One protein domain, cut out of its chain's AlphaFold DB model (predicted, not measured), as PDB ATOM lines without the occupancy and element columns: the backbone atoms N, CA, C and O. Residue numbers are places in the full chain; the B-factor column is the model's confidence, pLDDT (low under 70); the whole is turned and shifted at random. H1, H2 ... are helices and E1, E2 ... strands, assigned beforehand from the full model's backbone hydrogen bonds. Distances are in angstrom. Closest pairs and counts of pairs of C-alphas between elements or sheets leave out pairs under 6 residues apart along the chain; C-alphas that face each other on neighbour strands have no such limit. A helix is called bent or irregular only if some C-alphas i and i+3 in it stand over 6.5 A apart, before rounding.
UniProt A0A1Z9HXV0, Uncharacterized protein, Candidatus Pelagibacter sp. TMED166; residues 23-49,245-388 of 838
ATOM      1  N   PHE A  23     109.103 166.372 151.619       89.94
ATOM      2  CA  PHE A  23     109.691 165.039 151.804       89.94
ATOM      3  C   PHE A  23     110.821 164.690 150.815       89.94
ATOM      4  O   PHE A  23     111.539 163.715 151.031       89.94
ATOM      5  N   ALA A  24     110.986 165.452 149.729       85.25
ATOM      6  CA  ALA A  24     112.017 165.239 148.712       85.25
ATOM      7  C   ALA A  24     113.280 166.090 148.950       85.25
ATOM      8  O   ALA A  24     114.257 165.961 148.208       85.25
ATOM      9  N   VAL A  25     113.284 166.948 149.976       87.12
ATOM     10  CA  VAL A  25     114.480 167.679 150.413       87.12
ATOM     11  C   VAL A  25     115.495 166.670 150.989       87.12
ATOM     12  O   VAL A  25     115.119 165.856 151.839       87.12
ATOM     13  N   PRO A  26     116.781 166.684 150.571       82.50
ATOM     14  CA  PRO A  26     117.736 165.623 150.913       82.50
ATOM     15  C   PRO A  26     117.868 165.331 152.413       82.50
ATOM     16  O   PRO A  26     117.877 164.167 152.807       82.50
ATOM     17  N   GLY A  27     117.887 166.374 153.252       86.12
ATOM     18  CA  GLY A  27     118.035 166.260 154.708       86.12
ATOM     19  C   GLY A  27     116.824 165.704 155.470       86.12
ATOM     20  O   GLY A  27     116.907 165.554 156.684       86.12
ATOM     21  N   ILE A  28     115.705 165.410 154.800       92.31
ATOM     22  CA  ILE A  28     114.472 164.945 155.446       92.31
ATOM     23  C   ILE A  28     114.438 163.420 155.451       92.31
ATOM     24  O   ILE A  28     114.075 162.807 154.446       92.31
ATOM     25  N   ASN A  29     114.848 162.802 156.560       94.19
ATOM     26  CA  ASN A  29     115.045 161.351 156.652       94.19
ATOM     27  C   ASN A  29     114.041 160.656 157.579       94.19
ATOM     28  O   ASN A  29     113.719 159.500 157.345       94.19
ATOM     29  N   SER A  30     113.484 161.362 158.560       97.12
ATOM     30  CA  SER A  30     112.500 160.855 159.524       97.12
ATOM     31  C   SER A  30     111.262 161.754 159.616       97.12
ATOM     32  O   SER A  30     111.287 162.909 159.175       97.12
ATOM     33  N   GLY A  31     110.178 161.257 160.224       96.56
ATOM     34  CA  GLY A  31     108.987 162.074 160.501       96.56
ATOM     35  C   GLY A  31     109.297 163.339 161.321       96.56
ATOM     36  O   GLY A  31     108.719 164.400 161.077       96.56
ATOM     37  N   LYS A  32     110.292 163.272 162.218       97.25
ATOM     38  CA  LYS A  32     110.781 164.422 163.001       97.25
ATOM     39  C   LYS A  32     111.471 165.474 162.138       97.25
ATOM     40  O   LYS A  32     111.310 166.666 162.397       97.25
ATOM     41  N   ASP A  33     112.211 165.057 161.112       97.38
ATOM     42  CA  ASP A  33     112.841 165.996 160.176       97.38
ATOM     43  C   ASP A  33     111.783 166.709 159.332       97.38
ATOM     44  O   ASP A  33     111.870 167.922 159.145       97.38
ATOM     45  N   LEU A  34     110.747 165.984 158.885       97.56
ATOM     46  CA  LEU A  34     109.624 166.565 158.148       97.56
ATOM     47  C   LEU A  34     108.866 167.589 159.009       97.56
ATOM     48  O   LEU A  34     108.600 168.698 158.550       97.56
ATOM     49  N   LEU A  35     108.585 167.265 160.275       97.31
ATOM     50  CA  LEU A  35     107.964 168.209 161.207       97.31
ATOM     51  C   LEU A  35     108.833 169.462 161.409       97.31
ATOM     52  O   LEU A  35     108.346 170.583 161.267       97.31
ATOM     53  N   ARG A  36     110.141 169.291 161.645       97.50
ATOM     54  CA  ARG A  36     111.095 170.406 161.767       97.50
ATOM     55  C   ARG A  36     111.168 171.256 160.494       97.50
ATOM     56  O   ARG A  36     111.330 172.476 160.593       97.50
ATOM     57  N   PHE A  37     111.045 170.653 159.310       97.56
ATOM     58  CA  PHE A  37     110.937 171.392 158.051       97.56
ATOM     59  C   PHE A  37     109.707 172.303 158.066       97.56
ATOM     60  O   PHE A  37     109.850 173.496 157.811       97.56
ATOM     61  N   PHE A  38     108.529 171.788 158.432       98.00
ATOM     62  CA  PHE A  38     107.300 172.587 158.485       98.00
ATOM     63  C   PHE A  38     107.345 173.681 159.561       98.00
ATOM     64  O   PHE A  38     106.941 174.810 159.294       98.00
ATOM     65  N   GLU A  39     107.932 173.424 160.734       97.19
ATOM     66  CA  GLU A  39     108.206 174.468 161.736       97.19
ATOM     67  C   GLU A  39     109.152 175.561 161.216       97.19
ATOM     68  O   GLU A  39     109.002 176.741 161.550       97.19
ATOM     69  N   THR A  40     110.144 175.181 160.407       96.44
ATOM     70  CA  THR A  40     111.094 176.116 159.788       96.44
ATOM     71  C   THR A  40     110.418 176.922 158.683       96.44
ATOM     72  O   THR A  40     110.595 178.138 158.634       96.44
ATOM     73  N   ALA A  41     109.592 176.281 157.853       96.12
ATOM     74  CA  ALA A  41     108.766 176.920 156.835       96.12
ATOM     75  C   ALA A  41     107.782 177.920 157.458       96.12
ATOM     76  O   ALA A  41     107.743 179.070 157.032       96.12
ATOM     77  N   ALA A  42     107.077 177.540 158.528       95.69
ATOM     78  CA  ALA A  42     106.199 178.429 159.284       95.69
ATOM     79  C   ALA A  42     106.942 179.671 159.808       95.69
ATOM     80  O   ALA A  42     106.533 180.802 159.553       95.69
ATOM     81  N   LYS A  43     108.088 179.486 160.478       94.50
ATOM     82  CA  LYS A  43     108.936 180.602 160.948       94.50
ATOM     83  C   LYS A  43     109.489 181.455 159.803       94.50
ATOM     84  O   LYS A  43     109.797 182.622 160.019       94.50
ATOM     85  N   PHE A  44     109.659 180.877 158.618       93.25
ATOM     86  CA  PHE A  44     110.162 181.560 157.434       93.25
ATOM     87  C   PHE A  44     109.092 182.437 156.780       93.25
ATOM     88  O   PHE A  44     109.339 183.624 156.613       93.25
ATOM     89  N   VAL A  45     107.897 181.907 156.494       92.12
ATOM     90  CA  VAL A  45     106.802 182.682 155.871       92.12
ATOM     91  C   VAL A  45     106.238 183.771 156.793       92.12
ATOM     92  O   VAL A  45     105.733 184.782 156.319       92.12
ATOM     93  N   MET A  46     106.378 183.612 158.116       90.50
ATOM     94  CA  MET A  46     106.044 184.659 159.093       90.50
ATOM     95  C   MET A  46     107.019 185.850 159.075       90.50
ATOM     96  O   MET A  46     106.685 186.914 159.599       90.50
ATOM     97  N   LYS A  47     108.212 185.718 158.473       82.06
ATOM     98  CA  LYS A  47     109.061 186.875 158.155       82.06
ATOM     99  C   LYS A  47     108.467 187.547 156.924       82.06
ATOM    100  O   LYS A  47     108.815 187.179 155.813       82.06
ATOM    101  N   ASN A  48     107.567 188.502 157.131       64.44
ATOM    102  CA  ASN A  48     106.923 189.250 156.053       64.44
ATOM    103  C   ASN A  48     107.961 190.106 155.293       64.44
ATOM    104  O   ASN A  48     108.410 191.112 155.852       64.44
ATOM    105  N   PRO A  49     108.383 189.747 154.065       62.41
ATOM    106  CA  PRO A  49     109.324 190.557 153.319       62.41
ATOM    107  C   PRO A  49     108.539 191.573 152.482       62.41
ATOM    108  O   PRO A  49     107.777 191.198 151.595       62.41
ATOM    109  N   LEU A 245      97.901 187.709 162.620       90.44
ATOM    110  CA  LEU A 245      98.512 186.410 162.900       90.44
ATOM    111  C   LEU A 245      99.879 186.575 163.591       90.44
ATOM    112  O   LEU A 245     100.761 187.274 163.099       90.44
ATOM    113  N   ARG A 246     100.067 185.909 164.741       88.06
ATOM    114  CA  ARG A 246     101.316 185.974 165.535       88.06
ATOM    115  C   ARG A 246     102.240 184.769 165.339       88.06
ATOM    116  O   ARG A 246     103.457 184.923 165.363       88.06
ATOM    117  N   LYS A 247     101.665 183.575 165.186       93.31
ATOM    118  CA  LYS A 247     102.353 182.313 164.881       93.31
ATOM    119  C   LYS A 247     101.418 181.420 164.068       93.31
ATOM    120  O   LYS A 247     100.212 181.468 164.289       93.31
ATOM    121  N   ILE A 248     101.983 180.577 163.213       94.94
ATOM    122  CA  ILE A 248     101.300 179.396 162.663       94.94
ATOM    123  C   ILE A 248     101.460 178.274 163.699       94.94
ATOM    124  O   ILE A 248     102.545 178.135 164.275       94.94
ATOM    125  N   SER A 249     100.400 177.515 163.988       93.94
ATOM    126  CA  SER A 249     100.409 176.479 165.030       93.94
ATOM    127  C   SER A 249      99.924 175.144 164.484       93.94
ATOM    128  O   SER A 249      98.770 175.014 164.104       93.94
ATOM    129  N   PHE A 250     100.777 174.122 164.511       97.62
ATOM    130  CA  PHE A 250     100.407 172.780 164.051       97.62
ATOM    131  C   PHE A 250      99.717 171.926 165.128       97.62
ATOM    132  O   PHE A 250      99.392 170.776 164.863       97.62
ATOM    133  N   GLU A 251      99.489 172.457 166.334       96.12
ATOM    134  CA  GLU A 251      98.933 171.724 167.488       96.12
ATOM    135  C   GLU A 251      97.627 170.972 167.140       96.12
ATOM    136  O   GLU A 251      97.507 169.787 167.447       96.12
ATOM    137  N   ASN A 252      96.704 171.620 166.417       94.44
ATOM    138  CA  ASN A 252      95.435 171.025 165.973       94.44
ATOM    139  C   ASN A 252      95.619 169.914 164.927       94.44
ATOM    140  O   ASN A 252      94.917 168.911 164.957       94.44
ATOM    141  N   VAL A 253      96.549 170.092 163.986       96.12
ATOM    142  CA  VAL A 253      96.840 169.112 162.927       96.12
ATOM    143  C   VAL A 253      97.559 167.892 163.505       96.12
ATOM    144  O   VAL A 253      97.236 166.754 163.178       96.12
ATOM    145  N   LEU A 254      98.504 168.111 164.419       97.94
ATOM    146  CA  LEU A 254      99.273 167.050 165.066       97.94
ATOM    147  C   LEU A 254      98.445 166.222 166.058       97.94
ATOM    148  O   LEU A 254      98.849 165.101 166.370       97.94
ATOM    149  N   SER A 255      97.315 166.740 166.549       97.50
ATOM    150  CA  SER A 255      96.391 166.001 167.416       97.50
ATOM    151  C   SER A 255      95.385 165.130 166.652       97.50
ATOM    152  O   SER A 255      94.777 164.259 167.274       97.50
ATOM    153  N   GLN A 256      95.241 165.295 165.329       96.88
ATOM    154  CA  GLN A 256      94.302 164.497 164.531       96.88
ATOM    155  C   GLN A 256      94.658 163.000 164.564       96.88
ATOM    156  O   GLN A 256      95.832 162.656 164.379       96.88
ATOM    157  N   PRO A 257      93.680 162.101 164.788       96.75
ATOM    158  CA  PRO A 257      93.905 160.661 164.781       96.75
ATOM    159  C   PRO A 257      94.101 160.141 163.353       96.75
ATOM    160  O   PRO A 257      93.340 160.465 162.446       96.75
ATOM    161  N   VAL A 258      95.099 159.278 163.170       96.44
ATOM    162  CA  VAL A 258      95.375 158.574 161.915       96.44
ATOM    163  C   VAL A 258      95.392 157.077 162.206       96.44
ATOM    164  O   VAL A 258      96.288 156.573 162.896       96.44
ATOM    165  N   THR A 259      94.385 156.379 161.688       95.31
ATOM    166  CA  THR A 259      94.214 154.927 161.821       95.31
ATOM    167  C   THR A 259      94.809 154.216 160.613       95.31
ATOM    168  O   THR A 259      94.517 154.576 159.476       95.31
ATOM    169  N   ILE A 260      95.610 153.179 160.855       93.38
ATOM    170  CA  ILE A 260      96.135 152.294 159.814       93.38
ATOM    171  C   ILE A 260      95.719 150.856 160.111       93.38
ATOM    172  O   ILE A 260      95.930 150.355 161.218       93.38
ATOM    173  N   LYS A 261      95.161 150.188 159.099       91.12
ATOM    174  CA  LYS A 261      94.691 148.805 159.173       91.12
ATOM    175  C   LYS A 261      95.769 147.833 158.685       91.12
ATOM    176  O   LYS A 261      96.106 147.798 157.501       91.12
ATOM    177  N   PHE A 262      96.317 147.048 159.605       86.62
ATOM    178  CA  PHE A 262      97.192 145.908 159.326       86.62
ATOM    179  C   PHE A 262      96.351 144.623 159.282       86.62
ATOM    180  O   PHE A 262      95.186 144.636 159.666       86.62
ATOM    181  N   GLN A 263      96.945 143.506 158.851       75.31
ATOM    182  CA  GLN A 263      96.224 142.241 158.622       75.31
ATOM    183  C   GLN A 263      95.428 141.742 159.846       75.31
ATOM    184  O   GLN A 263      94.303 141.280 159.696       75.31
ATOM    185  N   GLU A 264      95.997 141.866 161.050       76.38
ATOM    186  CA  GLU A 264      95.421 141.332 162.299       76.38
ATOM    187  C   GLU A 264      95.052 142.422 163.325       76.38
ATOM    188  O   GLU A 264      94.618 142.113 164.435       76.38
ATOM    189  N   LYS A 265      95.279 143.707 163.011       86.38
ATOM    190  CA  LYS A 265      95.072 144.817 163.958       86.38
ATOM    191  C   LYS A 265      94.934 146.169 163.272       86.38
ATOM    192  O   LYS A 265      95.616 146.458 162.291       86.38
ATOM    193  N   GLU A 266      94.158 147.053 163.882       91.62
ATOM    194  CA  GLU A 266      94.161 148.478 163.555       91.62
ATOM    195  C   GLU A 266      95.038 149.233 164.566       91.62
ATOM    196  O   GLU A 266      94.998 148.956 165.766       91.62
ATOM    197  N   ILE A 267      95.864 150.168 164.090       93.25
ATOM    198  CA  ILE A 267      96.670 151.052 164.942       93.25
ATOM    199  C   ILE A 267      96.231 152.489 164.694       93.25
ATOM    200  O   ILE A 267      96.441 153.024 163.605       93.25
ATOM    201  N   THR A 268      95.696 153.131 165.729       96.12
ATOM    202  CA  THR A 268      95.380 154.562 165.738       96.12
ATOM    203  C   THR A 268      96.386 155.296 166.615       96.12
ATOM    204  O   THR A 268      96.471 155.041 167.812       96.12
ATOM    205  N   ASN A 269      97.123 156.234 166.025       96.81
ATOM    206  CA  ASN A 269      97.912 157.231 166.751       96.81
ATOM    207  C   ASN A 269      97.571 158.616 166.198       96.81
ATOM    208  O   ASN A 269      97.107 158.732 165.064       96.81
ATOM    209  N   THR A 270      97.844 159.680 166.948       98.12
ATOM    210  CA  THR A 270      97.779 161.031 166.383       98.12
ATOM    211  C   THR A 270      98.877 161.242 165.337       98.12
ATOM    212  O   THR A 270      99.934 160.603 165.386       98.12
ATOM    213  N   LEU A 271      98.678 162.166 164.394       97.94
ATOM    214  CA  LEU A 271      99.692 162.502 163.387       97.94
ATOM    215  C   LEU A 271     101.033 162.906 164.032       97.94
ATOM    216  O   LEU A 271     102.102 162.499 163.573       97.94
ATOM    217  N   GLY A 272     100.992 163.641 165.147       97.75
ATOM    218  CA  GLY A 272     102.175 164.001 165.927       97.75
ATOM    219  C   GLY A 272     102.876 162.805 166.577       97.75
ATOM    220  O   GLY A 272     104.106 162.780 166.623       97.75
ATOM    221  N   GLN A 273     102.136 161.791 167.035       98.06
ATOM    222  CA  GLN A 273     102.715 160.540 167.535       98.06
ATOM    223  C   GLN A 273     103.364 159.732 166.404       98.06
ATOM    224  O   GLN A 273     104.493 159.268 166.571       98.06
ATOM    225  N   TRP A 274     102.716 159.628 165.236       97.38
ATOM    226  CA  TRP A 274     103.300 158.983 164.054       97.38
ATOM    227  C   TRP A 274     104.604 159.658 163.613       97.38
ATOM    228  O   TRP A 274     105.614 158.978 163.452       97.38
ATOM    229  N   LEU A 275     104.634 160.990 163.489       97.44
ATOM    230  CA  LEU A 275     105.843 161.725 163.089       97.44
ATOM    231  C   LEU A 275     106.981 161.638 164.120       97.44
ATOM    232  O   LEU A 275     108.151 161.719 163.749       97.44
ATOM    233  N   ASN A 276     106.664 161.452 165.404       96.88
ATOM    234  CA  ASN A 276     107.666 161.272 166.456       96.88
ATOM    235  C   ASN A 276     108.138 159.817 166.641       96.88
ATOM    236  O   ASN A 276     109.119 159.594 167.360       96.88
ATOM    237  N   ASN A 277     107.491 158.845 165.996       95.31
ATOM    238  CA  ASN A 277     107.854 157.435 166.067       95.31
ATOM    239  C   ASN A 277     109.136 157.155 165.255       95.31
ATOM    240  O   ASN A 277     109.223 157.472 164.071       95.31
ATOM    241  N   SER A 278     110.132 156.520 165.879       92.56
ATOM    242  CA  SER A 278     111.405 156.161 165.237       92.56
ATOM    243  C   SER A 278     111.279 155.140 164.100       92.56
ATOM    244  O   SER A 278     112.198 155.045 163.291       92.56
ATOM    245  N   SER A 279     110.169 154.406 163.997       89.69
ATOM    246  CA  SER A 279     109.900 153.505 162.864       89.69
ATOM    247  C   SER A 279     109.464 154.246 161.589       89.69
ATOM    248  O   SER A 279     109.554 153.685 160.495       89.69
ATOM    249  N   VAL A 280     109.030 155.510 161.704       94.19
ATOM    250  CA  VAL A 280     108.562 156.331 160.576       94.19
ATOM    251  C   VAL A 280     109.744 157.049 159.916       94.19
ATOM    252  O   VAL A 280     110.122 158.173 160.261       94.19
ATOM    253  N   GLN A 281     110.337 156.351 158.949       96.00
ATOM    254  CA  GLN A 281     111.499 156.771 158.162       96.00
ATOM    255  C   GLN A 281     111.084 157.076 156.724       96.00
ATOM    256  O   GLN A 281     110.275 156.353 156.151       96.00
ATOM    257  N   ASN A 282     111.647 158.121 156.124       93.00
ATOM    258  CA  ASN A 282     111.361 158.513 154.747       93.00
ATOM    259  C   ASN A 282     111.790 157.380 153.799       93.00
ATOM    260  O   ASN A 282     112.991 157.111 153.715       93.00
ATOM    261  N   PRO A 283     110.872 156.741 153.052       88.75
ATOM    262  CA  PRO A 283     111.246 155.643 152.169       88.75
ATOM    263  C   PRO A 283     111.973 156.126 150.899       88.75
ATOM    264  O   PRO A 283     112.482 155.311 150.134       88.75
ATOM    265  N   LYS A 284     112.067 157.445 150.656       85.00
ATOM    266  CA  LYS A 284     112.768 158.063 149.515       85.00
ATOM    267  C   LYS A 284     112.313 157.467 148.170       85.00
ATOM    268  O   LYS A 284     111.236 157.800 147.685       85.00
ATOM    269  N   THR A 285     113.134 156.606 147.565       81.00
ATOM    270  CA  THR A 285     112.902 155.929 146.277       81.00
ATOM    271  C   THR A 285     112.608 154.431 146.421       81.00
ATOM    272  O   THR A 285     112.613 153.717 145.420       81.00
ATOM    273  N   GLN A 286     112.408 153.932 147.644       84.44
ATOM    274  CA  GLN A 286     112.073 152.532 147.906       84.44
ATOM    275  C   GLN A 286     110.691 152.186 147.332       84.44
ATOM    276  O   GLN A 286     109.774 153.012 147.307       84.44
ATOM    277  N   MET A 287     110.572 150.950 146.859       85.25
ATOM    278  CA  MET A 287     109.381 150.409 146.207       85.25
ATOM    279  C   MET A 287     108.671 149.438 147.143       85.25
ATOM    280  O   MET A 287     109.333 148.773 147.933       85.25
ATOM    281  N   VAL A 288     107.359 149.318 146.976       86.12
ATOM    282  CA  VAL A 288     106.535 148.239 147.530       86.12
ATOM    283  C   VAL A 288     105.856 147.477 146.394       86.12
ATOM    284  O   VAL A 288     105.667 148.019 145.298       86.12
ATOM    285  N   THR A 289     105.504 146.218 146.634       88.69
ATOM    286  CA  THR A 289     104.825 145.361 145.656       88.69
ATOM    287  C   THR A 289     103.349 145.224 146.013       88.69
ATOM    288  O   THR A 289     102.998 144.720 147.079       88.69
ATOM    289  N   LEU A 290     102.483 145.682 145.110       84.69
ATOM    290  CA  LEU A 290     101.034 145.582 145.246       84.69
ATOM    291  C   LEU A 290     100.563 144.133 145.100       84.69
ATOM    292  O   LEU A 290     101.239 143.334 144.456       84.69
ATOM    293  N   SER A 291      99.388 143.818 145.642       85.75
ATOM    294  CA  SER A 291      98.741 142.496 145.564       85.75
ATOM    295  C   SER A 291      98.534 141.976 144.129       85.75
ATOM    296  O   SER A 291      98.571 140.770 143.903       85.75
ATOM    297  N   ASP A 292      98.424 142.871 143.142       79.25
ATOM    298  CA  ASP A 292      98.389 142.554 141.702       79.25
ATOM    299  C   ASP A 292      99.775 142.297 141.058       79.25
ATOM    300  O   ASP A 292      99.888 142.072 139.852       79.25
ATOM    301  N   GLY A 293     100.849 142.335 141.852       80.25
ATOM    302  CA  GLY A 293     102.234 142.126 141.428       80.25
ATOM    303  C   GLY A 293     102.939 143.363 140.855       80.25
ATOM    304  O   GLY A 293     104.129 143.279 140.527       80.25
ATOM    305  N   ARG A 294     102.271 144.520 140.729       82.44
ATOM    306  CA  ARG A 294     102.917 145.768 140.282       82.44
ATOM    307  C   ARG A 294     103.819 146.338 141.375       82.44
ATOM    308  O   ARG A 294     103.456 146.387 142.545       82.44
ATOM    309  N   LYS A 295     104.991 146.845 140.984       83.00
ATOM    310  CA  LYS A 295     105.876 147.602 141.882       83.00
ATOM    311  C   LYS A 295     105.598 149.093 141.772       83.00
ATOM    312  O   LYS A 295     105.648 149.643 140.673       83.00
ATOM    313  N   VAL A 296     105.370 149.745 142.908       80.81
ATOM    314  CA  VAL A 296     105.127 151.192 143.001       80.81
ATOM    315  C   VAL A 296     106.006 151.816 144.080       80.81
ATOM    316  O   VAL A 296     106.371 151.154 145.048       80.81
ATOM    317  N   GLY A 297     106.348 153.097 143.936       82.88
ATOM    318  CA  GLY A 297     107.059 153.823 144.987       82.88
ATOM    319  C   GLY A 297     106.254 153.835 146.288       82.88
ATOM    320  O   GLY A 297     105.056 154.123 146.274       82.88
ATOM    321  N   ALA A 298     106.912 153.564 147.415       87.00
ATOM    322  CA  ALA A 298     106.291 153.642 148.736       87.00
ATOM    323  C   ALA A 298     105.726 155.051 148.998       87.00
ATOM    324  O   ALA A 298     104.595 155.211 149.446       87.00
ATOM    325  N   LEU A 299     106.485 156.086 148.616       84.94
ATOM    326  CA  LEU A 299     106.097 157.500 148.679       84.94
ATOM    327  C   LEU A 299     105.239 157.932 147.471       84.94
ATOM    328  O   LEU A 299     105.457 158.994 146.888       84.94
ATOM    329  N   SER A 300     104.293 157.089 147.049       81.25
ATOM    330  CA  SER A 300     103.387 157.396 145.939       81.25
ATOM    331  C   SER A 300     102.004 157.814 146.423       81.25
ATOM    332  O   SER A 300     101.492 157.352 147.445       81.25
ATOM    333  N   LYS A 301     101.361 158.660 145.616       81.31
ATOM    334  CA  LYS A 301      99.984 159.103 145.828       81.31
ATOM    335  C   LYS A 301      98.994 157.934 145.921       81.31
ATOM    336  O   LYS A 301      98.061 158.021 146.704       81.31
ATOM    337  N   LEU A 302      99.216 156.851 145.167       82.38
ATOM    338  CA  LEU A 302      98.385 155.643 145.211       82.38
ATOM    339  C   LEU A 302      98.411 155.002 146.604       82.38
ATOM    340  O   LEU A 302      97.361 154.851 147.215       82.38
ATOM    341  N   ILE A 303      99.605 154.699 147.128       84.75
ATOM    342  CA  ILE A 303      99.778 154.110 148.465       84.75
ATOM    343  C   ILE A 303      99.143 155.000 149.540       84.75
ATOM    344  O   ILE A 303      98.391 154.514 150.383       84.75
ATOM    345  N   PHE A 304      99.381 156.311 149.469       88.75
ATOM    346  CA  PHE A 304      98.745 157.283 150.356       88.75
ATOM    347  C   PHE A 304      97.206 157.249 150.259       88.75
ATOM    348  O   PHE A 304      96.545 157.113 151.287       88.75
ATOM    349  N   GLN A 305      96.628 157.332 149.055       86.19
ATOM    350  CA  GLN A 305      95.173 157.372 148.863       86.19
ATOM    351  C   GLN A 305      94.495 156.073 149.300       86.19
ATOM    352  O   GLN A 305      93.438 156.134 149.920       86.19
ATOM    353  N   THR A 306      95.088 154.909 149.026       83.69
ATOM    354  CA  THR A 306      94.492 153.621 149.406       83.69
ATOM    355  C   THR A 306      94.540 153.395 150.920       83.69
ATOM    356  O   THR A 306      93.528 153.012 151.503       83.69
ATOM    357  N   ILE A 307      95.662 153.706 151.585       89.00
ATOM    358  CA  ILE A 307      95.783 153.541 153.046       89.00
ATOM    359  C   ILE A 307      94.917 154.566 153.792       89.00
ATOM    360  O   ILE A 307      94.197 154.195 154.716       89.00
ATOM    361  N   MET A 308      94.929 155.844 153.392       88.81
ATOM    362  CA  MET A 308      94.079 156.871 154.022       88.81
ATOM    363  C   MET A 308      92.593 156.722 153.658       88.81
ATOM    364  O   MET A 308      91.736 157.177 154.408       88.81
ATOM    365  N   GLY A 309      92.277 156.037 152.553       85.19
ATOM    366  CA  GLY A 309      90.925 155.577 152.220       85.19
ATOM    367  C   GLY A 309      90.425 154.418 153.094       85.19
ATOM    368  O   GLY A 309      89.276 154.012 152.956       85.19
ATOM    369  N   GLY A 310      91.260 153.893 153.999       85.12
ATOM    370  CA  GLY A 310      90.880 152.878 154.981       85.12
ATOM    371  C   GLY A 310      91.027 151.427 154.518       85.12
ATOM    372  O   GLY A 310      90.584 150.538 155.246       85.12
ATOM    373  N   ALA A 311      91.646 151.168 153.361       84.62
ATOM    374  CA  ALA A 311      91.918 149.806 152.907       84.62
ATOM    375  C   ALA A 311      93.008 149.133 153.772       84.62
ATOM    376  O   ALA A 311      93.999 149.786 154.129       84.62
ATOM    377  N   PRO A 312      92.871 147.840 154.111       88.25
ATOM    378  CA  PRO A 312      93.872 147.120 154.883       88.25
ATOM    379  C   PRO A 312      95.108 146.783 154.046       88.25
ATOM    380  O   PRO A 312      95.033 146.476 152.855       88.25
ATOM    381  N   LEU A 313      96.275 146.790 154.693       88.19
ATOM    382  CA  LEU A 313      97.556 146.525 154.029       88.19
ATOM    383  C   LEU A 313      97.636 145.126 153.386       88.19
ATOM    384  O   LEU A 313      98.372 144.962 152.418       88.19
ATOM    385  N   SER A 314      96.861 144.147 153.871       85.75
ATOM    386  CA  SER A 314      96.697 142.809 153.270       85.75
ATOM    387  C   SER A 314      96.093 142.829 151.867       85.75
ATOM    388  O   SER A 314      96.456 141.995 151.048       85.75
ATOM    389  N   GLU A 315      95.156 143.737 151.596       85.81
ATOM    390  CA  GLU A 315      94.507 143.843 150.284       85.81
ATOM    391  C   GLU A 315      95.367 144.652 149.307       85.81
ATOM    392  O   GLU A 315      95.348 144.410 148.100       85.81
ATOM    393  N   LEU A 316      96.154 145.597 149.831       86.25
ATOM    394  CA  LEU A 316      97.021 146.465 149.039       86.25
ATOM    395  C   LEU A 316      98.341 145.796 148.626       86.25
ATOM    396  O   LEU A 316      98.796 146.024 147.507       86.25
ATOM    397  N   LEU A 317      98.983 145.026 149.510       90.19
ATOM    398  CA  LEU A 317     100.361 144.550 149.342       90.19
ATOM    399  C   LEU A 317     100.439 143.037 149.117       90.19
ATOM    400  O   LEU A 317      99.730 142.265 149.754       90.19
ATOM    401  N   MET A 318     101.361 142.609 148.252       87.94
ATOM    402  CA  MET A 318     101.651 141.187 148.011       87.94
ATOM    403  C   MET A 318     102.508 140.566 149.122       87.94
ATOM    404  O   MET A 318     102.380 139.378 149.404       87.94
ATOM    405  N   ASP A 319     103.391 141.353 149.741       84.62
ATOM    406  CA  ASP A 319     104.247 140.919 150.846       84.62
ATOM    407  C   ASP A 319     103.974 141.776 152.088       84.62
ATOM    408  O   ASP A 319     104.005 143.008 152.044       84.62
ATOM    409  N   ALA A 320     103.741 141.117 153.224       84.38
ATOM    410  CA  ALA A 320     103.583 141.777 154.511       84.38
ATOM    411  C   ALA A 320     104.853 142.536 154.945       84.38
ATOM    412  O   ALA A 320     104.740 143.497 155.711       84.38
ATOM    413  N   SER A 321     106.041 142.166 154.446       87.00
ATOM    414  CA  SER A 321     107.306 142.855 154.745       87.00
ATOM    415  C   SER A 321     107.328 144.316 154.261       87.00
ATOM    416  O   SER A 321     107.877 145.186 154.943       87.00
ATOM    417  N   ASP A 322     106.621 144.620 153.165       91.12
ATOM    418  CA  ASP A 322     106.481 145.970 152.602       91.12
ATOM    419  C   ASP A 322     105.565 146.890 153.445       91.12
ATOM    420  O   ASP A 322     105.542 148.107 153.237       91.12
ATOM    421  N   SER A 323     104.836 146.350 154.436       91.25
ATOM    422  CA  SER A 323     103.847 147.092 155.239       91.25
ATOM    423  C   SER A 323     104.411 148.370 155.859       91.25
ATOM    424  O   SER A 323     103.792 149.430 155.771       91.25
ATOM    425  N   GLN A 324     105.601 148.305 156.471       92.88
ATOM    426  CA  GLN A 324     106.200 149.472 157.126       92.88
ATOM    427  C   GLN A 324     106.639 150.538 156.111       92.88
ATOM    428  O   GLN A 324     106.551 151.730 156.403       92.88
ATOM    429  N   LEU A 325     107.065 150.137 154.909       93.38
ATOM    430  CA  LEU A 325     107.426 151.066 153.834       93.38
ATOM    431  C   LEU A 325     106.191 151.807 153.314       93.38
ATOM    432  O   LEU A 325     106.222 153.032 153.185       93.38
ATOM    433  N   ALA A 326     105.091 151.085 153.086       92.75
ATOM    434  CA  ALA A 326     103.827 151.664 152.642       92.75
ATOM    435  C   ALA A 326     103.234 152.626 153.692       92.75
ATOM    436  O   ALA A 326     102.867 153.755 153.361       92.75
ATOM    437  N   VAL A 327     103.242 152.226 154.972       94.94
ATOM    438  CA  VAL A 327     102.883 153.074 156.127       94.94
ATOM    439  C   VAL A 327     103.711 154.354 156.155       94.94
ATOM    440  O   VAL A 327     103.157 155.449 156.258       94.94
ATOM    441  N   ASN A 328     105.033 154.232 156.039       95.50
ATOM    442  CA  ASN A 328     105.930 155.380 156.071       95.50
ATOM    443  C   ASN A 328     105.641 156.341 154.912       95.50
ATOM    444  O   ASN A 328     105.550 157.548 155.127       95.50
ATOM    445  N   GLY A 329     105.438 155.814 153.702       93.06
ATOM    446  CA  GLY A 329     105.042 156.602 152.537       93.06
ATOM    447  C   GLY A 329     103.737 157.369 152.756       93.06
ATOM    448  O   GLY A 329     103.708 158.587 152.578       93.06
ATOM    449  N   ALA A 330     102.685 156.684 153.216       93.81
ATOM    450  CA  ALA A 330     101.386 157.295 153.483       93.81
ATOM    451  C   ALA A 330     101.449 158.378 154.575       93.81
ATOM    452  O   ALA A 330     100.942 159.477 154.359       93.81
ATOM    453  N   ILE A 331     102.129 158.124 155.701       96.94
ATOM    454  CA  ILE A 331     102.292 159.110 156.782       96.94
ATOM    455  C   ILE A 331     103.068 160.347 156.308       96.94
ATOM    456  O   ILE A 331     102.656 161.468 156.603       96.94
ATOM    457  N   PHE A 332     104.155 160.183 155.547       95.81
ATOM    458  CA  PHE A 332     104.912 161.322 155.006       95.81
ATOM    459  C   PHE A 332     104.079 162.173 154.041       95.81
ATOM    460  O   PHE A 332     104.164 163.405 154.069       95.81
ATOM    461  N   TYR A 333     103.278 161.529 153.192       93.44
ATOM    462  CA  TYR A 333     102.415 162.205 152.226       93.44
ATOM    463  C   TYR A 333     101.267 162.944 152.935       93.44
ATOM    464  O   TYR A 333     101.067 164.135 152.692       93.44
ATOM    465  N   HIS A 334     100.596 162.285 153.887       95.00
ATOM    466  CA  HIS A 334      99.519 162.863 154.694       95.00
ATOM    467  C   HIS A 334     100.005 164.039 155.552       95.00
ATOM    468  O   HIS A 334      99.427 165.121 155.506       95.00
ATOM    469  N   ALA A 335     101.131 163.885 156.258       96.50
ATOM    470  CA  ALA A 335     101.741 164.972 157.021       96.50
ATOM    471  C   ALA A 335     102.094 166.177 156.136       96.50
ATOM    472  O   ALA A 335     101.884 167.320 156.531       96.50
ATOM    473  N   THR A 336     102.601 165.926 154.926       95.62
ATOM    474  CA  THR A 336     102.939 166.984 153.962       95.62
ATOM    475  C   THR A 336     101.699 167.720 153.450       95.62
ATOM    476  O   THR A 336     101.762 168.931 153.232       95.62
ATOM    477  N   GLN A 337     100.579 167.013 153.290       93.88
ATOM    478  CA  GLN A 337      99.286 167.595 152.951       93.88
ATOM    479  C   GLN A 337      98.751 168.458 154.107       93.88
ATOM    480  O   GLN A 337      98.567 169.660 153.926       93.88
ATOM    481  N   GLU A 338      98.546 167.889 155.297       95.44
ATOM    482  CA  GLU A 338      97.865 168.582 156.404       95.44
ATOM    483  C   GLU A 338      98.691 169.733 157.004       95.44
ATOM    484  O   GLU A 338      98.173 170.836 157.181       95.44
ATOM    485  N   LEU A 339      99.999 169.545 157.232       97.19
ATOM    486  CA  LEU A 339     100.876 170.641 157.678       97.19
ATOM    487  C   LEU A 339     101.020 171.722 156.592       97.19
ATOM    488  O   LEU A 339     101.229 172.898 156.896       97.19
ATOM    489  N   GLY A 340     100.875 171.336 155.320       96.00
ATOM    490  CA  GLY A 340     100.804 172.260 154.195       96.00
ATOM    491  C   GLY A 340      99.551 173.135 154.229       96.00
ATOM    492  O   GLY A 340      99.672 174.348 154.066       96.00
ATOM    493  N   LYS A 341      98.370 172.556 154.493       93.88
ATOM    494  CA  LYS A 341      97.104 173.308 154.609       93.88
ATOM    495  C   LYS A 341      97.171 174.383 155.687       93.88
ATOM    496  O   LYS A 341      96.791 175.514 155.418       93.88
ATOM    497  N   GLU A 342      97.699 174.055 156.865       95.25
ATOM    498  CA  GLU A 342      97.810 174.997 157.989       95.25
ATOM    499  C   GLU A 342      98.696 176.212 157.642       95.25
ATOM    500  O   GLU A 342      98.377 177.350 157.995       95.25
ATOM    501  N   ILE A 343      99.776 176.001 156.870       95.56
ATOM    502  CA  ILE A 343     100.571 177.109 156.319       95.56
ATOM    503  C   ILE A 343      99.756 177.915 155.299       95.56
ATOM    504  O   ILE A 343      99.732 179.138 155.397       95.56
ATOM    505  N   LEU A 344      99.085 177.277 154.336       94.19
ATOM    506  CA  LEU A 344      98.336 177.997 153.296       94.19
ATOM    507  C   LEU A 344      97.154 178.797 153.871       94.19
ATOM    508  O   LEU A 344      96.995 179.969 153.543       94.19
ATOM    509  N   ALA A 345      96.388 178.229 154.804       92.88
ATOM    510  CA  ALA A 345      95.290 178.911 155.495       92.88
ATOM    511  C   ALA A 345      95.748 180.151 156.291       92.88
ATOM    512  O   ALA A 345      94.970 181.087 156.487       92.88
ATOM    513  N   SER A 346      97.017 180.178 156.703       93.06
ATOM    514  CA  SER A 346      97.652 181.273 157.442       93.06
ATOM    515  C   SER A 346      98.168 182.427 156.566       93.06
ATOM    516  O   SER A 346      98.572 183.464 157.102       93.06
ATOM    517  N   LEU A 347      98.184 182.271 155.236       92.25
ATOM    518  CA  LEU A 347      98.812 183.212 154.304       92.25
ATOM    519  C   LEU A 347      97.810 183.937 153.397       92.25
ATOM    520  O   LEU A 347      96.739 183.435 153.056       92.25
ATOM    521  N   THR A 348      98.220 185.128 152.970       90.62
ATOM    522  CA  THR A 348      97.548 185.988 151.995       90.62
ATOM    523  C   THR A 348      98.550 186.549 150.985       90.62
ATOM    524  O   THR A 348      99.766 186.355 151.108       90.62
ATOM    525  N   SER A 349      98.050 187.232 149.962       87.62
ATOM    526  CA  SER A 349      98.842 187.801 148.877       87.62
ATOM    527  C   SER A 349      98.122 188.978 148.199       87.62
ATOM    528  O   SER A 349      96.913 189.141 148.367       87.62
ATOM    529  N   PRO A 350      98.814 189.757 147.345       82.94
ATOM    530  CA  PRO A 350      98.182 190.778 146.505       82.94
ATOM    531  C   PRO A 350      97.099 190.278 145.532       82.94
ATOM    532  O   PRO A 350      96.397 191.110 144.965       82.94
ATOM    533  N   VAL A 351      96.978 188.963 145.302       79.38
ATOM    534  CA  VAL A 351      95.971 188.356 144.403       79.38
ATOM    535  C   VAL A 351      94.944 187.485 145.141       79.38
ATOM    536  O   VAL A 351      94.121 186.845 144.492       79.38
ATOM    537  N   GLY A 352      94.959 187.489 146.479       83.12
ATOM    538  CA  GLY A 352      94.001 186.760 147.312       83.12
ATOM    539  C   GLY A 352      94.631 185.959 148.453       83.12
ATOM    540  O   GLY A 352      95.855 185.851 148.585       83.12
ATOM    541  N   ASP A 353      93.762 185.396 149.289       87.69
ATOM    542  CA  ASP A 353      94.128 184.436 150.328       87.69
ATOM    543  C   ASP A 353      94.505 183.081 149.717       87.69
ATOM    544  O   ASP A 353      93.881 182.621 148.767       87.69
ATOM    545  N   LEU A 354      95.502 182.407 150.294       86.00
ATOM    546  CA  LEU A 354      96.034 181.154 149.739       86.00
ATOM    547  C   LEU A 354      95.068 179.963 149.904       86.00
ATOM    548  O   LEU A 354      95.163 179.002 149.147       86.00
ATOM    549  N   ALA A 355      94.156 180.021 150.878       83.56
ATOM    550  CA  ALA A 355      93.094 179.040 151.106       83.56
ATOM    551  C   ALA A 355      91.911 179.666 151.873       83.56
ATOM    552  O   ALA A 355      92.078 180.676 152.569       83.56
ATOM    553  N   GLY A 356      90.737 179.026 151.784       66.75
ATOM    554  CA  GLY A 356      89.511 179.453 152.477       66.75
ATOM    555  C   GLY A 356      88.702 180.533 151.748       66.75
ATOM    556  O   GLY A 356      87.969 181.278 152.393       66.75
ATOM    557  N   THR A 357      88.847 180.637 150.425       63.97
ATOM    558  CA  THR A 357      88.081 181.540 149.549       63.97
ATOM    559  C   THR A 357      87.665 180.808 148.271       63.97
ATOM    560  O   THR A 357      88.129 179.697 148.024       63.97
ATOM    561  N   ASP A 358      86.846 181.443 147.428       56.44
ATOM    562  CA  ASP A 358      86.428 180.897 146.125       56.44
ATOM    563  C   ASP A 358      87.595 180.691 145.129       56.44
ATOM    564  O   ASP A 358      87.414 180.063 144.085       56.44
ATOM    565  N   VAL A 359      88.796 181.203 145.438       59.84
ATOM    566  CA  VAL A 359      90.020 181.068 144.632       59.84
ATOM    567  C   VAL A 359      91.134 180.456 145.491       59.84
ATOM    568  O   VAL A 359      92.019 181.150 145.985       59.84
ATOM    569  N   GLU A 360      91.114 179.135 145.677       68.94
ATOM    570  CA  GLU A 360      92.214 178.421 146.345       68.94
ATOM    571  C   GLU A 360      93.443 178.355 145.424       68.94
ATOM    572  O   GLU A 360      93.393 177.728 144.372       68.94
ATOM    573  N   HIS A 361      94.556 178.991 145.792       81.25
ATOM    574  CA  HIS A 361      95.801 178.911 145.017       81.25
ATOM    575  C   HIS A 361      96.463 177.521 145.145       81.25
ATOM    576  O   HIS A 361      96.311 176.852 146.165       81.25
ATOM    577  N   GLU A 362      97.257 177.088 144.149       85.19
ATOM    578  CA  GLU A 362      97.919 175.763 144.181       85.19
ATOM    579  C   GLU A 362      98.814 175.580 145.415       85.19
ATOM    580  O   GLU A 362      98.988 174.475 145.928       85.19
ATOM    581  N   GLY A 363      99.417 176.677 145.877       91.31
ATOM    582  CA  GLY A 363     100.198 176.717 147.098       91.31
ATOM    583  C   GLY A 363     101.251 177.813 147.083       91.31
ATOM    584  O   GLY A 363     101.055 178.886 146.512       91.31
ATOM    585  N   ILE A 364     102.396 177.526 147.698       92.31
ATOM    586  CA  ILE A 364     103.554 178.424 147.762       92.31
ATOM    587  C   ILE A 364     104.848 177.741 147.325       92.31
ATOM    588  O   ILE A 364     105.002 176.523 147.419       92.31
ATOM    589  N   VAL A 365     105.810 178.559 146.908       91.06
ATOM    590  CA  VAL A 365     107.198 178.197 146.625       91.06
ATOM    591  C   VAL A 365     108.096 178.870 147.657       91.06
ATOM    592  O   VAL A 365     108.068 180.090 147.817       91.06
ATOM    593  N   LEU A 366     108.915 178.078 148.342       91.31
ATOM    594  CA  LEU A 366     109.930 178.537 149.281       91.31
ATOM    595  C   LEU A 366     111.298 178.548 148.598       91.31
ATOM    596  O   LEU A 366     111.741 177.527 148.064       91.31
ATOM    597  N   ARG A 367     111.985 179.690 148.656       88.50
ATOM    598  CA  ARG A 367     113.361 179.846 148.176       88.50
ATOM    599  C   ARG A 367     114.234 180.356 149.317       88.50
ATOM    600  O   ARG A 367     114.149 181.518 149.688       88.50
ATOM    601  N   ASN A 368     115.055 179.469 149.880       89.38
ATOM    602  CA  ASN A 368     116.190 179.819 150.735       89.38
ATOM    603  C   ASN A 368     117.194 178.655 150.746       89.38
ATOM    604  O   ASN A 368     116.937 177.607 151.342       89.38
ATOM    605  N   LYS A 369     118.364 178.866 150.132       87.00
ATOM    606  CA  LYS A 369     119.417 177.846 149.977       87.00
ATOM    607  C   LYS A 369     119.891 177.230 151.301       87.00
ATOM    608  O   LYS A 369     120.222 176.049 151.348       87.00
ATOM    609  N   LYS A 370     119.915 178.018 152.380       88.81
ATOM    610  CA  LYS A 370     120.404 177.604 153.705       88.81
ATOM    611  C   LYS A 370     119.361 176.828 154.515       88.81
ATOM    612  O   LYS A 370     119.744 175.990 155.325       88.81
ATOM    613  N   LEU A 371     118.072 177.125 154.335       90.69
ATOM    614  CA  LEU A 371     116.976 176.510 155.096       90.69
ATOM    615  C   LEU A 371     116.344 175.311 154.380       90.69
ATOM    616  O   LEU A 371     115.966 174.349 155.040       90.69
ATOM    617  N   PHE A 372     116.232 175.367 153.049       89.62
ATOM    618  CA  PHE A 372     115.459 174.403 152.255       89.62
ATOM    619  C   PHE A 372     116.287 173.674 151.182       89.62
ATOM    620  O   PHE A 372     115.832 172.670 150.640       89.62
ATOM    621  N   GLY A 373     117.524 174.120 150.931       84.62
ATOM    622  CA  GLY A 373     118.445 173.533 149.955       84.62
ATOM    623  C   GLY A 373     118.494 174.284 148.620       84.62
ATOM    624  O   GLY A 373     117.824 175.291 148.423       84.62
ATOM    625  N   GLU A 374     119.328 173.795 147.698       78.00
ATOM    626  CA  GLU A 374     119.641 174.452 146.412       78.00
ATOM    627  C   GLU A 374     118.433 174.670 145.487       78.00
ATOM    628  O   GLU A 374     118.476 175.535 144.618       78.00
ATOM    629  N   LYS A 375     117.378 173.859 145.624       78.88
ATOM    630  CA  LYS A 375     116.206 173.881 144.740       78.88
ATOM    631  C   LYS A 375     115.009 174.522 145.449       78.88
ATOM    632  O   LYS A 375     114.818 174.264 146.638       78.88
ATOM    633  N   PRO A 376     114.153 175.274 144.734       84.94
ATOM    634  CA  PRO A 376     112.876 175.727 145.273       84.94
ATOM    635  C   PRO A 376     112.003 174.553 145.741       84.94
ATOM    636  O   PRO A 376     111.886 173.532 145.050       84.94
ATOM    637  N   VAL A 377     111.369 174.716 146.906       89.62
ATOM    638  CA  VAL A 377     110.496 173.706 147.524       89.62
ATOM    639  C   VAL A 377     109.052 174.201 147.496       89.62
ATOM    640  O   VAL A 377     108.781 175.311 147.946       89.62
ATOM    641  N   LYS A 378     108.118 173.398 146.977       91.06
ATOM    642  CA  LYS A 378     106.687 173.731 146.922       91.06
ATOM    643  C   LYS A 378     105.920 173.162 148.118       91.06
ATOM    644  O   LYS A 378     106.128 172.012 148.494       91.06
ATOM    645  N   ILE A 379     105.000 173.942 148.681       93.69
ATOM    646  CA  ILE A 379     104.010 173.495 149.673       93.69
ATOM    647  C   ILE A 379     102.630 173.740 149.072       93.69
ATOM    648  O   ILE A 379     102.267 174.889 148.844       93.69
ATOM    649  N   THR A 380     101.883 172.667 148.808       89.88
ATOM    650  CA  THR A 380     100.627 172.715 148.036       89.88
ATOM    651  C   THR A 380      99.387 172.263 148.811       89.88
ATOM    652  O   THR A 380      98.286 172.279 148.273       89.88
ATOM    653  N   GLY A 381      99.523 171.849 150.077       89.38
ATOM    654  CA  GLY A 381      98.388 171.375 150.878       89.38
ATOM    655  C   GLY A 381      97.587 170.299 150.137       89.38
ATOM    656  O   GLY A 381      98.162 169.326 149.651       89.38
ATOM    657  N   ASP A 382      96.276 170.500 149.981       83.38
ATOM    658  CA  ASP A 382      95.394 169.588 149.239       83.38
ATOM    659  C   ASP A 382      95.765 169.388 147.761       83.38
ATOM    660  O   ASP A 382      95.492 168.314 147.216       83.38
ATOM    661  N   PHE A 383      96.418 170.349 147.098       79.12
ATOM    662  CA  PHE A 383      96.779 170.223 145.679       79.12
ATOM    663  C   PHE A 383      97.723 169.047 145.399       79.12
ATOM    664  O   PHE A 383      97.681 168.478 144.308       79.12
ATOM    665  N   ILE A 384      98.472 168.579 146.409       72.31
ATOM    666  CA  ILE A 384      99.260 167.333 146.336       72.31
ATOM    667  C   ILE A 384      98.402 166.085 146.028       72.31
ATOM    668  O   ILE A 384      98.919 165.053 145.586       72.31
ATOM    669  N   THR A 385      97.087 166.184 146.251       69.62
ATOM    670  CA  THR A 385      96.081 165.167 145.927       69.62
ATOM    671  C   THR A 385      95.126 165.592 144.806       69.62
ATOM    672  O   THR A 385      94.673 164.727 144.054       69.62
ATOM    673  N   ARG A 386      94.859 166.895 144.625       62.19
ATOM    674  CA  ARG A 386      93.935 167.398 143.589       62.19
ATOM    675  C   ARG A 386      94.554 167.549 142.192       62.19
ATOM    676  O   ARG A 386      93.810 167.498 141.222       62.19
ATOM    677  N   GLY A 387      95.884 167.612 142.047       49.28
ATOM    678  CA  GLY A 387      96.594 167.781 140.757       49.28
ATOM    679  C   GLY A 387      96.419 166.677 139.686       49.28
ATOM    680  O   GLY A 387      97.098 166.692 138.660       49.28
ATOM    681  N   ASP A 388      95.522 165.707 139.895       40.44
ATOM    682  CA  ASP A 388      95.061 164.774 138.850       40.44
ATOM    683  C   ASP A 388      93.741 165.239 138.196       40.44
ATOM    684  O   ASP A 388      93.323 164.649 137.209       40.44
TER     685      ASP A 388
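AT A GLANCE: This is residues 23 to 49 and 245 to 388 of the 838 residues of an uncharacterized protein of Candidatus Pelagibacter sp. TMED166 (UniProt A0A1Z9HXV0). One long helix, H6, runs through the middle along the longest axis, with H1 side by side with its later half and the shorter H3 and H4 crossing it. Three separate small hairpins lie round H6: E1 with E2 and E3 with E4 by its earlier half, E6 with E7 by its last part. The printed part has 171 residues, with seven named helices and seven named strands in the order H1 H2 E1 E2 H3 E3 E4 H4 H5 H6 E5 E6 E7 H7; each two-stranded sheet is antiparallel and the class is mixed. It is compact, with a radius of gyration of the C-alphas of 16.6 A and spans of 50 by 34 by 29 A.

HOW THE PARTS SIT: H1, residues 31 to 45, touches residues 332 to 343 of H6, residues 320 to 345, the same way at a shallow tilt of 14 degrees; the closest C-alphas, of Ala 42 and Ile 343, are 6.5 A apart. H2, residues 251 to 254, only just touches H6, with 3 pairs of C-alphas within 8 A, closest at Val 253 and Glu 338, 6.6 A. E1, residues 257 to 261, and E2, residues 266 to 270, form a hairpin, with N 260 and O 267 at 2.9 A. H3, residues 271 to 276, touches H6 at a steep tilt of 64 degrees, opposite ways, closest at the C-alphas of Leu 271 and Ala 335, 7.1 A. E3, residues 287 to 289, and E4, residues 295 to 297, form a hairpin, with N 288 and O 296 at 2.8 A; the closest C-alphas of E3 and H6, Val 288 and Asp 322, are 5.6 A apart. H4, residues 301 to 308, touches H6 about perpendicular, at 86 degrees, closest at the C-alphas of Phe 304 and Ala 330, 4.1 A. H5, residues 313 to 316, and H6 touch only at the corner, and only just, with 3 pairs. E5, residues 347 to 349, pairs with no named strand. E6, residues 363 to 368, and E7, residues 377 to 379, form a hairpin, with N 366 and O 377 at 2.8 A; the C-alphas of Gly 340 in H6 and Ile 379 are 5.7 A apart. H7, residues 383 to 386, is close to H6 but not clearly touching, 6.6 A between the C-alphas of Gln 337 and Ile 384. Every O i to N i+4 pair is within hydrogen-bond range in H1, H3 and H4, and 20 of 22 are in H6; H2, H5 and H7 are too short for one.

IN THESE COORDINATES: H1 begins at C-alpha 31 (108.987, 162.074, 160.501) and is 21.2 A long. H6 runs 38.1 A from C-alpha 320 (103.583, 141.777, 154.511) to C-alpha 345 (95.290, 178.911, 155.495), and is irregular, with C-alphas 321 and 324 7.1 A apart. E6 is 16.7 A long.

THE WHOLE: Residues 50 to 244 are not printed; C-alphas 49 and 245 are 15.0 A apart. The link from E5 to E6 is long. The pLDDT is under 70 at residues 48 to 49, 356 to 360 and 385 to 388.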